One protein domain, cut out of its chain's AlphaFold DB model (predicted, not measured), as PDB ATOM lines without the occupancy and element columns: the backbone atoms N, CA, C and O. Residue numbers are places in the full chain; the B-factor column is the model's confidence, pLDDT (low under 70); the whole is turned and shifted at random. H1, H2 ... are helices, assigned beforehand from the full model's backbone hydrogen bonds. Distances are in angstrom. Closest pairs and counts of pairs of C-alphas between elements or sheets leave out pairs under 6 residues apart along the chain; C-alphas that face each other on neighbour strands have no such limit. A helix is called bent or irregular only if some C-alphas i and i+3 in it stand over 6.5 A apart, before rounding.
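This is residues 114 to 194 of the 194 residues of an uncharacterized protein of Clostridium diolis (UniProt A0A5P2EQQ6). Two helices make a narrow, open V: a long straight helix, H1, runs the whole length of the model, and a shorter one, H2, folds back beside part of it after a tight turn. The two arms come near each other close to the turn and spread from there, with nothing packed between them. The printed part has 81 residues with two named helices, H1 then H2, and no named strand; the class is all helix. It is extended, with a radius of gyration of the C-alphas of 21.2 A, and the C-alphas span 72 by 29 by 7 A.

Begin with H1, residues 114 to 161, and then look at H2, residues 166 to 192. You will find them close but not clearly touching, with 1 pair of C-alphas within 8 A. That closest pair is the C-alphas of Phe 158 and Ile 166, 6.8 A apart. The helices run opposite ways at a shallow tilt of 16 degrees, and their centres are 19.2 A apart. Residues 114 to 150 of H1 stand free, and so do residues 174 to 194, of which 174 to 192 belong to H2. In both H1 and H2 every O i to N i+4 pair is within hydrogen-bond range.

Find C-alpha 114 at (75.897, -35.680, 5.474); from there H1 runs 71.4 A to C-alpha 161 at (8.495, -58.498, -0.078). Pass the four residues of the link and find C-alpha 166 at (12.448, -49.072, -1.980), where H2 begins; it runs 39.4 A to C-alpha 192 at (44.540, -26.395, -5.233). Neither helix is bent.

The two C-alphas farthest apart are those of Glu 114 and Gly 162, 72.2 A. The printed part has no cut, and the link from H1 to H2 is tight. It ends at residue 194, the chain's last residue. The mean pLDDT of the printed part is 83.1; look for values under 70 at residues 114 to 115, 165 to 167 and 194.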
ATOM      1  N   GLU A 114      77.080 -36.543   5.395       64.25
ATOM      2  CA  GLU A 114      75.897 -35.680   5.474       64.25
ATOM      3  C   GLU A 114      74.932 -35.927   4.301       64.25
ATOM      4  O   GLU A 114      73.742 -36.156   4.512       64.25
ATOM      5  N   ARG A 115      75.444 -36.030   3.066       65.62
ATOM      6  CA  ARG A 115      74.621 -36.375   1.888       65.62
ATOM      7  C   ARG A 115      74.001 -37.772   1.952       65.62
ATOM      8  O   ARG A 115      72.891 -37.961   1.456       65.62
ATOM      9  N   TYR A 116      74.698 -38.745   2.539       70.19
ATOM     10  CA  TYR A 116      74.168 -40.099   2.719       70.19
ATOM     11  C   TYR A 116      73.039 -40.127   3.759       70.19
ATOM     12  O   TYR A 116      71.995 -40.734   3.516       70.19
ATOM     13  N   ASP A 117      73.223 -39.424   4.880       70.69
ATOM     14  CA  ASP A 117      72.224 -39.333   5.946       70.69
ATOM     15  C   ASP A 117      70.955 -38.589   5.457       70.69
ATOM     16  O   ASP A 117      69.847 -39.089   5.666       70.69
ATOM     17  N   ILE A 118      71.092 -37.499   4.682       73.62
ATOM     18  CA  ILE A 118      69.963 -36.794   4.029       73.62
ATOM     19  C   ILE A 118      69.204 -37.715   3.057       73.62
ATOM     20  O   ILE A 118      67.974 -37.805   3.103       73.62
ATOM     21  N   GLY A 119      69.919 -38.429   2.179       74.50
ATOM     22  CA  GLY A 119      69.296 -39.332   1.202       74.50
ATOM     23  C   GLY A 119      68.530 -40.489   1.855       74.50
ATOM     24  O   GLY A 119      67.512 -40.944   1.324       74.50
ATOM     25  N   LYS A 120      68.983 -40.936   3.031       81.44
ATOM     26  CA  LYS A 120      68.291 -41.935   3.845       81.44
ATOM     27  C   LYS A 120      67.030 -41.366   4.503       81.44
ATOM     28  O   LYS A 120      65.978 -41.999   4.417       81.44
ATOM     29  N   GLU A 121      67.103 -40.174   5.098       79.38
ATOM     30  CA  GLU A 121      65.943 -39.522   5.723       79.38
ATOM     31  C   GLU A 121      64.821 -39.251   4.703       79.38
ATOM     32  O   GLU A 121      63.649 -39.522   4.976       79.38
ATOM     33  N   GLU A 122      65.164 -38.821   3.484       77.44
ATOM     34  CA  GLU A 122      64.189 -38.688   2.395       77.44
ATOM     35  C   GLU A 122      63.497 -40.012   2.035       77.44
ATOM     36  O   GLU A 122      62.291 -40.029   1.766       77.44
ATOM     37  N   ALA A 123      64.246 -41.117   1.997       78.75
ATOM     38  CA  ALA A 123      63.705 -42.435   1.678       78.75
ATOM     39  C   ALA A 123      62.744 -42.925   2.776       78.75
ATOM     40  O   ALA A 123      61.629 -43.360   2.469       78.75
ATOM     41  N   ASP A 124      63.128 -42.772   4.044       83.19
ATOM     42  CA  ASP A 124      62.304 -43.130   5.203       83.19
ATOM     43  C   ASP A 124      61.040 -42.238   5.302       83.19
ATOM     44  O   ASP A 124      59.936 -42.723   5.593       83.19
ATOM     45  N   MET A 125      61.139 -40.948   4.952       84.56
ATOM     46  CA  MET A 125      59.986 -40.037   4.875       84.56
ATOM     47  C   MET A 125      59.027 -40.392   3.722       84.56
ATOM     48  O   MET A 125      57.805 -40.302   3.872       84.56
ATOM     49  N   LYS A 126      59.546 -40.823   2.565       85.19
ATOM     50  CA  LYS A 126      58.714 -41.313   1.448       85.19
ATOM     51  C   LYS A 126      58.004 -42.622   1.824       85.19
ATOM     52  O   LYS A 126      56.812 -42.769   1.550       85.19
ATOM     53  N   LEU A 127      58.696 -43.538   2.506       87.12
ATOM     54  CA  LEU A 127      58.172 -44.854   2.892       87.12
ATOM     55  C   LEU A 127      57.153 -44.806   4.047       87.12
ATOM     56  O   LEU A 127      56.270 -45.660   4.130       87.12
ATOM     57  N   SER A 128      57.234 -43.809   4.929       86.12
ATOM     58  CA  SER A 128      56.198 -43.555   5.944       86.12
ATOM     59  C   SER A 128      54.918 -42.974   5.326       86.12
ATOM     60  O   SER A 128      53.832 -43.502   5.578       86.12
ATOM     61  N   LYS A 129      55.032 -41.981   4.432       87.31
ATOM     62  CA  LYS A 129      53.878 -41.384   3.726       87.31
ATOM     63  C   LYS A 129      53.098 -42.390   2.870       87.31
ATOM     64  O   LYS A 129      51.869 -42.359   2.864       87.31
ATOM     65  N   THR A 130      53.769 -43.308   2.169       84.00
ATOM     66  CA  THR A 130      53.072 -44.339   1.372       84.00
ATOM     67  C   THR A 130      52.321 -45.347   2.242       84.00
ATOM     68  O   THR A 130      51.216 -45.751   1.883       84.00
ATOM     69  N   LYS A 131      52.857 -45.712   3.417       87.75
ATOM     70  CA  LYS A 131      52.148 -46.554   4.399       87.75
ATOM     71  C   LYS A 131      50.880 -45.881   4.932       87.75
ATOM     72  O   LYS A 131      49.854 -46.547   5.059       87.75
ATOM     73  N   GLU A 132      50.935 -44.580   5.210       88.62
ATOM     74  CA  GLU A 132      49.778 -43.806   5.674       88.62
ATOM     75  C   GLU A 132      48.676 -43.726   4.605       88.62
ATOM     76  O   GLU A 132      47.522 -44.059   4.883       88.62
ATOM     77  N   LEU A 133      49.034 -43.396   3.358       88.56
ATOM     78  CA  LEU A 133      48.091 -43.373   2.230       88.56
ATOM     79  C   LEU A 133      47.452 -44.747   1.976       88.56
ATOM     80  O   LEU A 133      46.236 -44.838   1.806       88.56
ATOM     81  N   ASN A 134      48.241 -45.826   2.021       89.44
ATOM     82  CA  ASN A 134      47.723 -47.186   1.855       89.44
ATOM     83  C   ASN A 134      46.716 -47.564   2.951       89.44
ATOM     84  O   ASN A 134      45.717 -48.215   2.648       89.44
ATOM     85  N   LYS A 135      46.926 -47.128   4.203       91.06
ATOM     86  CA  LYS A 135      45.953 -47.341   5.285       91.06
ATOM     87  C   LYS A 135      44.607 -46.680   4.957       91.06
ATOM     88  O   LYS A 135      43.577 -47.341   5.058       91.06
ATOM     89  N   ILE A 136      44.628 -45.418   4.520       90.75
ATOM     90  CA  ILE A 136      43.417 -44.656   4.166       90.75
ATOM     91  C   ILE A 136      42.677 -45.314   2.990       90.75
ATOM     92  O   ILE A 136      41.455 -45.456   3.031       90.75
ATOM     93  N   HIS A 137      43.400 -45.774   1.963       90.19
ATOM     94  CA  HIS A 137      42.801 -46.484   0.828       90.19
ATOM     95  C   HIS A 137      42.135 -47.808   1.236       90.19
ATOM     96  O   HIS A 137      41.036 -48.105   0.768       90.19
ATOM     97  N   ILE A 138      42.764 -48.590   2.122       91.19
ATOM     98  CA  ILE A 138      42.188 -49.844   2.636       91.19
ATOM     99  C   ILE A 138      40.927 -49.563   3.463       91.19
ATOM    100  O   ILE A 138      39.914 -50.232   3.273       91.19
ATOM    101  N   GLU A 139      40.957 -48.556   4.338       90.44
ATOM    102  CA  GLU A 139      39.806 -48.167   5.162       90.44
ATOM    103  C   GLU A 139      38.611 -47.735   4.293       90.44
ATOM    104  O   GLU A 139      37.499 -48.241   4.465       90.44
ATOM    105  N   PHE A 140      38.853 -46.901   3.275       87.75
ATOM    106  CA  PHE A 140      37.835 -46.503   2.299       87.75
ATOM    107  C   PHE A 140      37.265 -47.693   1.507       87.75
ATOM    108  O   PHE A 140      36.052 -47.773   1.282       87.75
ATOM    109  N   LEU A 141      38.118 -48.642   1.105       90.12
ATOM    110  CA  LEU A 141      37.709 -49.844   0.374       90.12
ATOM    111  C   LEU A 141      36.842 -50.770   1.241       90.12
ATOM    112  O   LEU A 141      35.824 -51.266   0.760       90.12
ATOM    113  N   VAL A 142      37.184 -50.950   2.521       92.12
ATOM    114  CA  VAL A 142      36.383 -51.739   3.476       92.12
ATOM    115  C   VAL A 142      35.007 -51.104   3.702       92.12
ATOM    116  O   VAL A 142      33.996 -51.800   3.597       92.12
ATOM    117  N   VAL A 143      34.936 -49.789   3.940       87.31
ATOM    118  CA  VAL A 143      33.655 -49.072   4.115       87.31
ATOM    119  C   VAL A 143      32.789 -49.165   2.853       87.31
ATOM    120  O   VAL A 143      31.587 -49.438   2.940       87.31
ATOM    121  N   SER A 144      33.395 -49.011   1.674       81.88
ATOM    122  CA  SER A 144      32.708 -49.165   0.385       81.88
ATOM    123  C   SER A 144      32.158 -50.583   0.197       81.88
ATOM    124  O   SER A 144      30.995 -50.751  -0.169       81.88
ATOM    125  N   PHE A 145      32.951 -51.611   0.508       89.94
ATOM    126  CA  PHE A 145      32.548 -53.015   0.385       89.94
ATOM    127  C   PHE A 145      31.396 -53.381   1.335       89.94
ATOM    128  O   PHE A 145      30.416 -53.998   0.913       89.94
ATOM    129  N   ILE A 146      31.454 -52.923   2.590       88.75
ATOM    130  CA  ILE A 146      30.367 -53.085   3.568       88.75
ATOM    131  C   ILE A 146      29.082 -52.409   3.060       88.75
ATOM    132  O   ILE A 146      28.004 -53.000   3.118       88.75
ATOM    133  N   THR A 147      29.195 -51.205   2.491       83.06
ATOM    134  CA  THR A 147      28.052 -50.463   1.930       83.06
ATOM    135  C   THR A 147      27.412 -51.206   0.748       83.06
ATOM    136  O   THR A 147      26.185 -51.276   0.653       83.06
ATOM    137  N   ILE A 148      28.220 -51.822  -0.125       83.44
ATOM    138  CA  ILE A 148      27.743 -52.661  -1.237       83.44
ATOM    139  C   ILE A 148      26.985 -53.893  -0.716       83.44
ATOM    140  O   ILE A 148      25.902 -54.191  -1.222       83.44
ATOM    141  N   ILE A 149      27.489 -54.569   0.323       87.88
ATOM    142  CA  ILE A 149      26.800 -55.716   0.940       87.88
ATOM    143  C   ILE A 149      25.449 -55.295   1.536       87.88
ATOM    144  O   ILE A 149      24.443 -55.956   1.276       87.88
ATOM    145  N   PHE A 150      25.382 -54.180   2.270       82.94
ATOM    146  CA  PHE A 150      24.107 -53.668   2.789       82.94
ATOM    147  C   PHE A 150      23.114 -53.312   1.671       82.94
ATOM    148  O   PHE A 150      21.927 -53.614   1.795       82.94
ATOM    149  N   SER A 151      23.591 -52.740   0.561       80.06
ATOM    150  CA  SER A 151      22.767 -52.455  -0.622       80.06
ATOM    151  C   SER A 151      22.196 -53.737  -1.252       80.06
ATOM    152  O   SER A 151      20.998 -53.813  -1.533       80.06
ATOM    153  N   LEU A 152      23.017 -54.786  -1.390       84.19
ATOM    154  CA  LEU A 152      22.600 -56.109  -1.875       84.19
ATOM    155  C   LEU A 152      21.560 -56.774  -0.963       84.19
ATOM    156  O   LEU A 152      20.565 -57.301  -1.459       84.19
ATOM    157  N   ILE A 153      21.749 -56.716   0.359       84.75
ATOM    158  CA  ILE A 153      20.782 -57.245   1.335       84.75
ATOM    159  C   ILE A 153      19.448 -56.489   1.233       84.75
ATOM    160  O   ILE A 153      18.389 -57.117   1.188       84.75
ATOM    161  N   GLY A 154      19.483 -55.156   1.132       80.44
ATOM    162  CA  GLY A 154      18.284 -54.333   0.940       80.44
ATOM    163  C   GLY A 154      17.526 -54.674  -0.348       80.44
ATOM    164  O   GLY A 154      16.301 -54.806  -0.327       80.44
ATOM    165  N   LEU A 155      18.249 -54.894  -1.452       79.50
ATOM    166  CA  LEU A 155      17.677 -55.307  -2.736       79.50
ATOM    167  C   LEU A 155      17.054 -56.717  -2.679       79.50
ATOM    168  O   LEU A 155      16.004 -56.954  -3.277       79.50
ATOM    169  N   LEU A 156      17.662 -57.645  -1.935       85.12
ATOM    170  CA  LEU A 156      17.144 -59.005  -1.772       85.12
ATOM    171  C   LEU A 156      15.849 -59.014  -0.944       85.12
ATOM    172  O   LEU A 156      14.858 -59.608  -1.367       85.12
ATOM    173  N   ILE A 157      15.814 -58.286   0.179       83.06
ATOM    174  CA  ILE A 157      14.605 -58.121   1.009       83.06
ATOM    175  C   ILE A 157      13.468 -57.471   0.199       83.06
ATOM    176  O   ILE A 157      12.309 -57.876   0.318       83.06
ATOM    177  N   PHE A 158      13.786 -56.498  -0.657       78.81
ATOM    178  CA  PHE A 158      12.823 -55.886  -1.577       78.81
ATOM    179  C   PHE A 158      12.229 -56.883  -2.570       78.81
ATOM    180  O   PHE A 158      11.005 -56.961  -2.688       78.81
ATOM    181  N   SER A 159      13.086 -57.664  -3.235       80.56
ATOM    182  CA  SER A 159      12.681 -58.670  -4.222       80.56
ATOM    183  C   SER A 159      11.708 -59.704  -3.640       80.56
ATOM    184  O   SER A 159      10.787 -60.143  -4.322       80.56
ATOM    185  N   MET A 160      11.861 -60.049  -2.355       86.25
ATOM    186  CA  MET A 160      10.969 -60.988  -1.667       86.25
ATOM    187  C   MET A 160       9.644 -60.359  -1.213       86.25
ATOM    188  O   MET A 160       8.604 -61.004  -1.304       86.25
ATOM    189  N   ASN A 161       9.664 -59.115  -0.719       86.25
ATOM    190  CA  ASN A 161       8.495 -58.498  -0.078       86.25
ATOM    191  C   ASN A 161       7.633 -57.629  -1.015       86.25
ATOM    192  O   ASN A 161       6.553 -57.206  -0.610       86.25
ATOM    193  N   GLY A 162       8.099 -57.301  -2.227       75.62
ATOM    194  CA  GLY A 162       7.330 -56.548  -3.234       75.62
ATOM    195  C   GLY A 162       6.960 -55.104  -2.849       75.62
ATOM    196  O   GLY A 162       6.178 -54.450  -3.538       75.62
ATOM    197  N   PHE A 163       7.498 -54.583  -1.742       70.44
ATOM    198  CA  PHE A 163       7.136 -53.275  -1.198       70.44
ATOM    199  C   PHE A 163       7.783 -52.128  -1.991       70.44
ATOM    200  O   PHE A 163       8.985 -51.884  -1.891       70.44
ATOM    201  N   TYR A 164       6.961 -51.337  -2.690       71.44
ATOM    202  CA  TYR A 164       7.367 -50.162  -3.488       71.44
ATOM    203  C   TYR A 164       8.115 -49.047  -2.718       71.44
ATOM    204  O   TYR A 164       8.631 -48.111  -3.328       71.44
ATOM    205  N   ILE A 165       8.238 -49.154  -1.390       68.75
ATOM    206  CA  ILE A 165       8.964 -48.218  -0.513       68.75
ATOM    207  C   ILE A 165      10.472 -48.156  -0.841       68.75
ATOM    208  O   ILE A 165      11.134 -47.182  -0.496       68.75
ATOM    209  N   ILE A 166      11.035 -49.130  -1.565       67.12
ATOM    210  CA  ILE A 166      12.448 -49.072  -1.980       67.12
ATOM    211  C   ILE A 166      12.743 -47.958  -2.993       67.12
ATOM    212  O   ILE A 166      13.866 -47.451  -3.028       67.12
ATOM    213  N   HIS A 167      11.754 -47.522  -3.776       69.94
ATOM    214  CA  HIS A 167      11.973 -46.509  -4.808       69.94
ATOM    215  C   HIS A 167      12.478 -45.158  -4.249       69.94
ATOM    216  O   HIS A 167      13.481 -44.661  -4.768       69.94
ATOM    217  N   PRO A 168      11.887 -44.566  -3.184       80.06
ATOM    218  CA  PRO A 168      12.473 -43.401  -2.516       80.06
ATOM    219  C   PRO A 168      13.802 -43.705  -1.805       80.06
ATOM    220  O   PRO A 168      14.691 -42.855  -1.817       80.06
ATOM    221  N   SER A 169      13.996 -44.904  -1.245       78.00
ATOM    222  CA  SER A 169      15.255 -45.276  -0.574       78.00
ATOM    223  C   SER A 169      16.460 -45.277  -1.525       78.00
ATOM    224  O   SER A 169      17.530 -44.795  -1.155       78.00
ATOM    225  N   ILE A 170      16.284 -45.745  -2.767       77.50
ATOM    226  CA  ILE A 170      17.317 -45.682  -3.816       77.50
ATOM    227  C   ILE A 170      17.653 -44.230  -4.179       77.50
ATOM    228  O   ILE A 170      18.832 -43.894  -4.302       77.50
ATOM    229  N   TYR A 171      16.653 -43.349  -4.293       77.25
ATOM    230  CA  TYR A 171      16.898 -41.925  -4.551       77.25
ATOM    231  C   TYR A 171      17.659 -41.244  -3.408       77.25
ATOM    232  O   TYR A 171      18.577 -40.468  -3.668       77.25
ATOM    233  N   ILE A 172      17.334 -41.569  -2.154       83.25
ATOM    234  CA  ILE A 172      18.041 -41.055  -0.972       83.25
ATOM    235  C   ILE A 172      19.506 -41.528  -0.964       83.25
ATOM    236  O   ILE A 172      20.409 -40.716  -0.762       83.25
ATOM    237  N   LEU A 173      19.765 -42.808  -1.253       81.31
ATOM    238  CA  LEU A 173      21.125 -43.353  -1.366       81.31
ATOM    239  C   LEU A 173      21.930 -42.691  -2.496       81.31
ATOM    240  O   LEU A 173      23.064 -42.268  -2.272       81.31
ATOM    241  N   GLY A 174      21.337 -42.545  -3.684       82.12
ATOM    242  CA  GLY A 174      21.968 -41.858  -4.815       82.12
ATOM    243  C   GLY A 174      22.276 -40.388  -4.518       82.12
ATOM    244  O   GLY A 174      23.345 -39.896  -4.876       82.12
ATOM    245  N   PHE A 175      21.387 -39.701  -3.792       83.12
ATOM    246  CA  PHE A 175      21.595 -38.324  -3.344       83.12
ATOM    247  C   PHE A 175      22.762 -38.204  -2.350       83.12
ATOM    248  O   PHE A 175      23.643 -37.365  -2.546       83.12
ATOM    249  N   PHE A 176      22.835 -39.075  -1.336       85.94
ATOM    250  CA  PHE A 176      23.976 -39.108  -0.411       85.94
ATOM    251  C   PHE A 176      25.295 -39.441  -1.117       85.94
ATOM    252  O   PHE A 176      26.320 -38.826  -0.815       85.94
ATOM    253  N   MET A 177      25.277 -40.354  -2.093       86.44
ATOM    254  CA  MET A 177      26.457 -40.647  -2.904       86.44
ATOM    255  C   MET A 177      26.897 -39.405  -3.695       86.44
ATOM    256  O   MET A 177      28.064 -39.022  -3.624       86.44
ATOM    257  N   GLY A 178      25.966 -38.707  -4.355       85.81
ATOM    258  CA  GLY A 178      26.239 -37.451  -5.064       85.81
ATOM    259  C   GLY A 178      26.832 -36.354  -4.168       85.81
ATOM    260  O   GLY A 178      27.783 -35.681  -4.572       85.81
ATOM    261  N   LEU A 179      26.350 -36.217  -2.928       88.19
ATOM    262  CA  LEU A 179      26.920 -35.291  -1.940       88.19
ATOM    263  C   LEU A 179      28.377 -35.629  -1.580       88.19
ATOM    264  O   LEU A 179      29.198 -34.718  -1.467       88.19
ATOM    265  N   GLY A 180      28.723 -36.914  -1.449       87.12
ATOM    266  CA  GLY A 180      30.102 -37.350  -1.198       87.12
ATOM    267  C   GLY A 180      31.062 -36.974  -2.335       87.12
ATOM    268  O   GLY A 180      32.164 -36.474  -2.089       87.12
ATOM    269  N   TRP A 181      30.622 -37.129  -3.587       89.50
ATOM    270  CA  TRP A 181      31.390 -36.701  -4.762       89.50
ATOM    271  C   TRP A 181      31.536 -35.175  -4.818       89.50
ATOM    272  O   TRP A 181      32.638 -34.677  -5.048       89.50
ATOM    273  N   LEU A 182      30.465 -34.426  -4.531       92.06
ATOM    274  CA  LEU A 182      30.498 -32.962  -4.486       92.06
ATOM    275  C   LEU A 182      31.464 -32.441  -3.407       92.06
ATOM    276  O   LEU A 182      32.253 -31.539  -3.681       92.06
ATOM    277  N   ALA A 183      31.457 -33.034  -2.209       91.56
ATOM    278  CA  ALA A 183      32.383 -32.685  -1.130       91.56
ATOM    279  C   ALA A 183      33.850 -32.977  -1.503       91.56
ATOM    280  O   ALA A 183      34.740 -32.162  -1.241       91.56
ATOM    281  N   THR A 184      34.103 -34.105  -2.172       87.69
ATOM    282  CA  THR A 184      35.443 -34.490  -2.653       87.69
ATOM    283  C   THR A 184      35.940 -33.538  -3.750       87.69
ATOM    284  O   THR A 184      37.081 -33.077  -3.713       87.69
ATOM    285  N   ALA A 185      35.071 -33.157  -4.690       89.88
ATOM    286  CA  ALA A 185      35.394 -32.176  -5.724       89.88
ATOM    287  C   ALA A 185      35.655 -30.777  -5.131       89.88
ATOM    288  O   ALA A 185      36.655 -30.140  -5.462       89.88
ATOM    289  N   ALA A 186      34.804 -30.317  -4.208       94.06
ATOM    290  CA  ALA A 186      34.944 -29.014  -3.559       94.06
ATOM    291  C   ALA A 186      36.234 -28.904  -2.728       94.06
ATOM    292  O   ALA A 186      36.937 -27.896  -2.811       94.06
ATOM    293  N   THR A 187      36.583 -29.947  -1.967       93.94
ATOM    294  CA  THR A 187      37.835 -29.986  -1.189       93.94
ATOM    295  C   THR A 187      39.073 -30.036  -2.085       93.94
ATOM    296  O   THR A 187      40.046 -29.339  -1.793       93.94
ATOM    297  N   SER A 188      39.024 -30.764  -3.207       92.06
ATOM    298  CA  SER A 188      40.088 -30.763  -4.223       92.06
ATOM    299  C   SER A 188      40.327 -29.362  -4.806       92.06
ATOM    300  O   SER A 188      41.449 -28.852  -4.765       92.06
ATOM    301  N   ILE A 189      39.261 -28.683  -5.250       93.12
ATOM    302  CA  ILE A 189      39.333 -27.321  -5.808       93.12
ATOM    303  C   ILE A 189      39.858 -26.322  -4.767       93.12
ATOM    304  O   ILE A 189      40.739 -25.519  -5.076       93.12
ATOM    305  N   TYR A 190      39.350 -26.367  -3.531       95.25
ATOM    306  CA  TYR A 190      39.780 -25.444  -2.476       95.25
ATOM    307  C   TYR A 190      41.257 -25.637  -2.105       95.25
ATOM    308  O   TYR A 190      41.975 -24.655  -1.924       95.25
ATOM    309  N   LYS A 191      41.729 -26.891  -2.046       90.94
ATOM    310  CA  LYS A 191      43.129 -27.221  -1.742       90.94
ATOM    311  C   LYS A 191      44.099 -26.806  -2.850       90.94
ATOM    312  O   LYS A 191      45.238 -26.495  -2.541       90.94
ATOM    313  N   HIS A 192      43.677 -26.799  -4.115       82.69
ATOM    314  CA  HIS A 192      44.540 -26.395  -5.233       82.69
ATOM    315  C   HIS A 192      44.618 -24.870  -5.436       82.69
ATOM    316  O   HIS A 192      45.510 -24.381  -6.122       82.69
ATOM    317  N   ARG A 193      43.692 -24.101  -4.847       75.31
ATOM    318  CA  ARG A 193      43.610 -22.636  -5.005       75.31
ATOM    319  C   ARG A 193      44.385 -21.845  -3.938       75.31
ATOM    320  O   ARG A 193      44.220 -20.626  -3.871       75.31
ATOM    321  N   ARG A 194      45.144 -22.517  -3.071       57.47
ATOM    322  CA  ARG A 194      45.782 -21.948  -1.877       57.47
ATOM    323  C   ARG A 194      47.213 -22.447  -1.721       57.47
ATOM    324  O   ARG A 194      48.028 -21.619  -1.270       57.47
TER     325      ARG A 194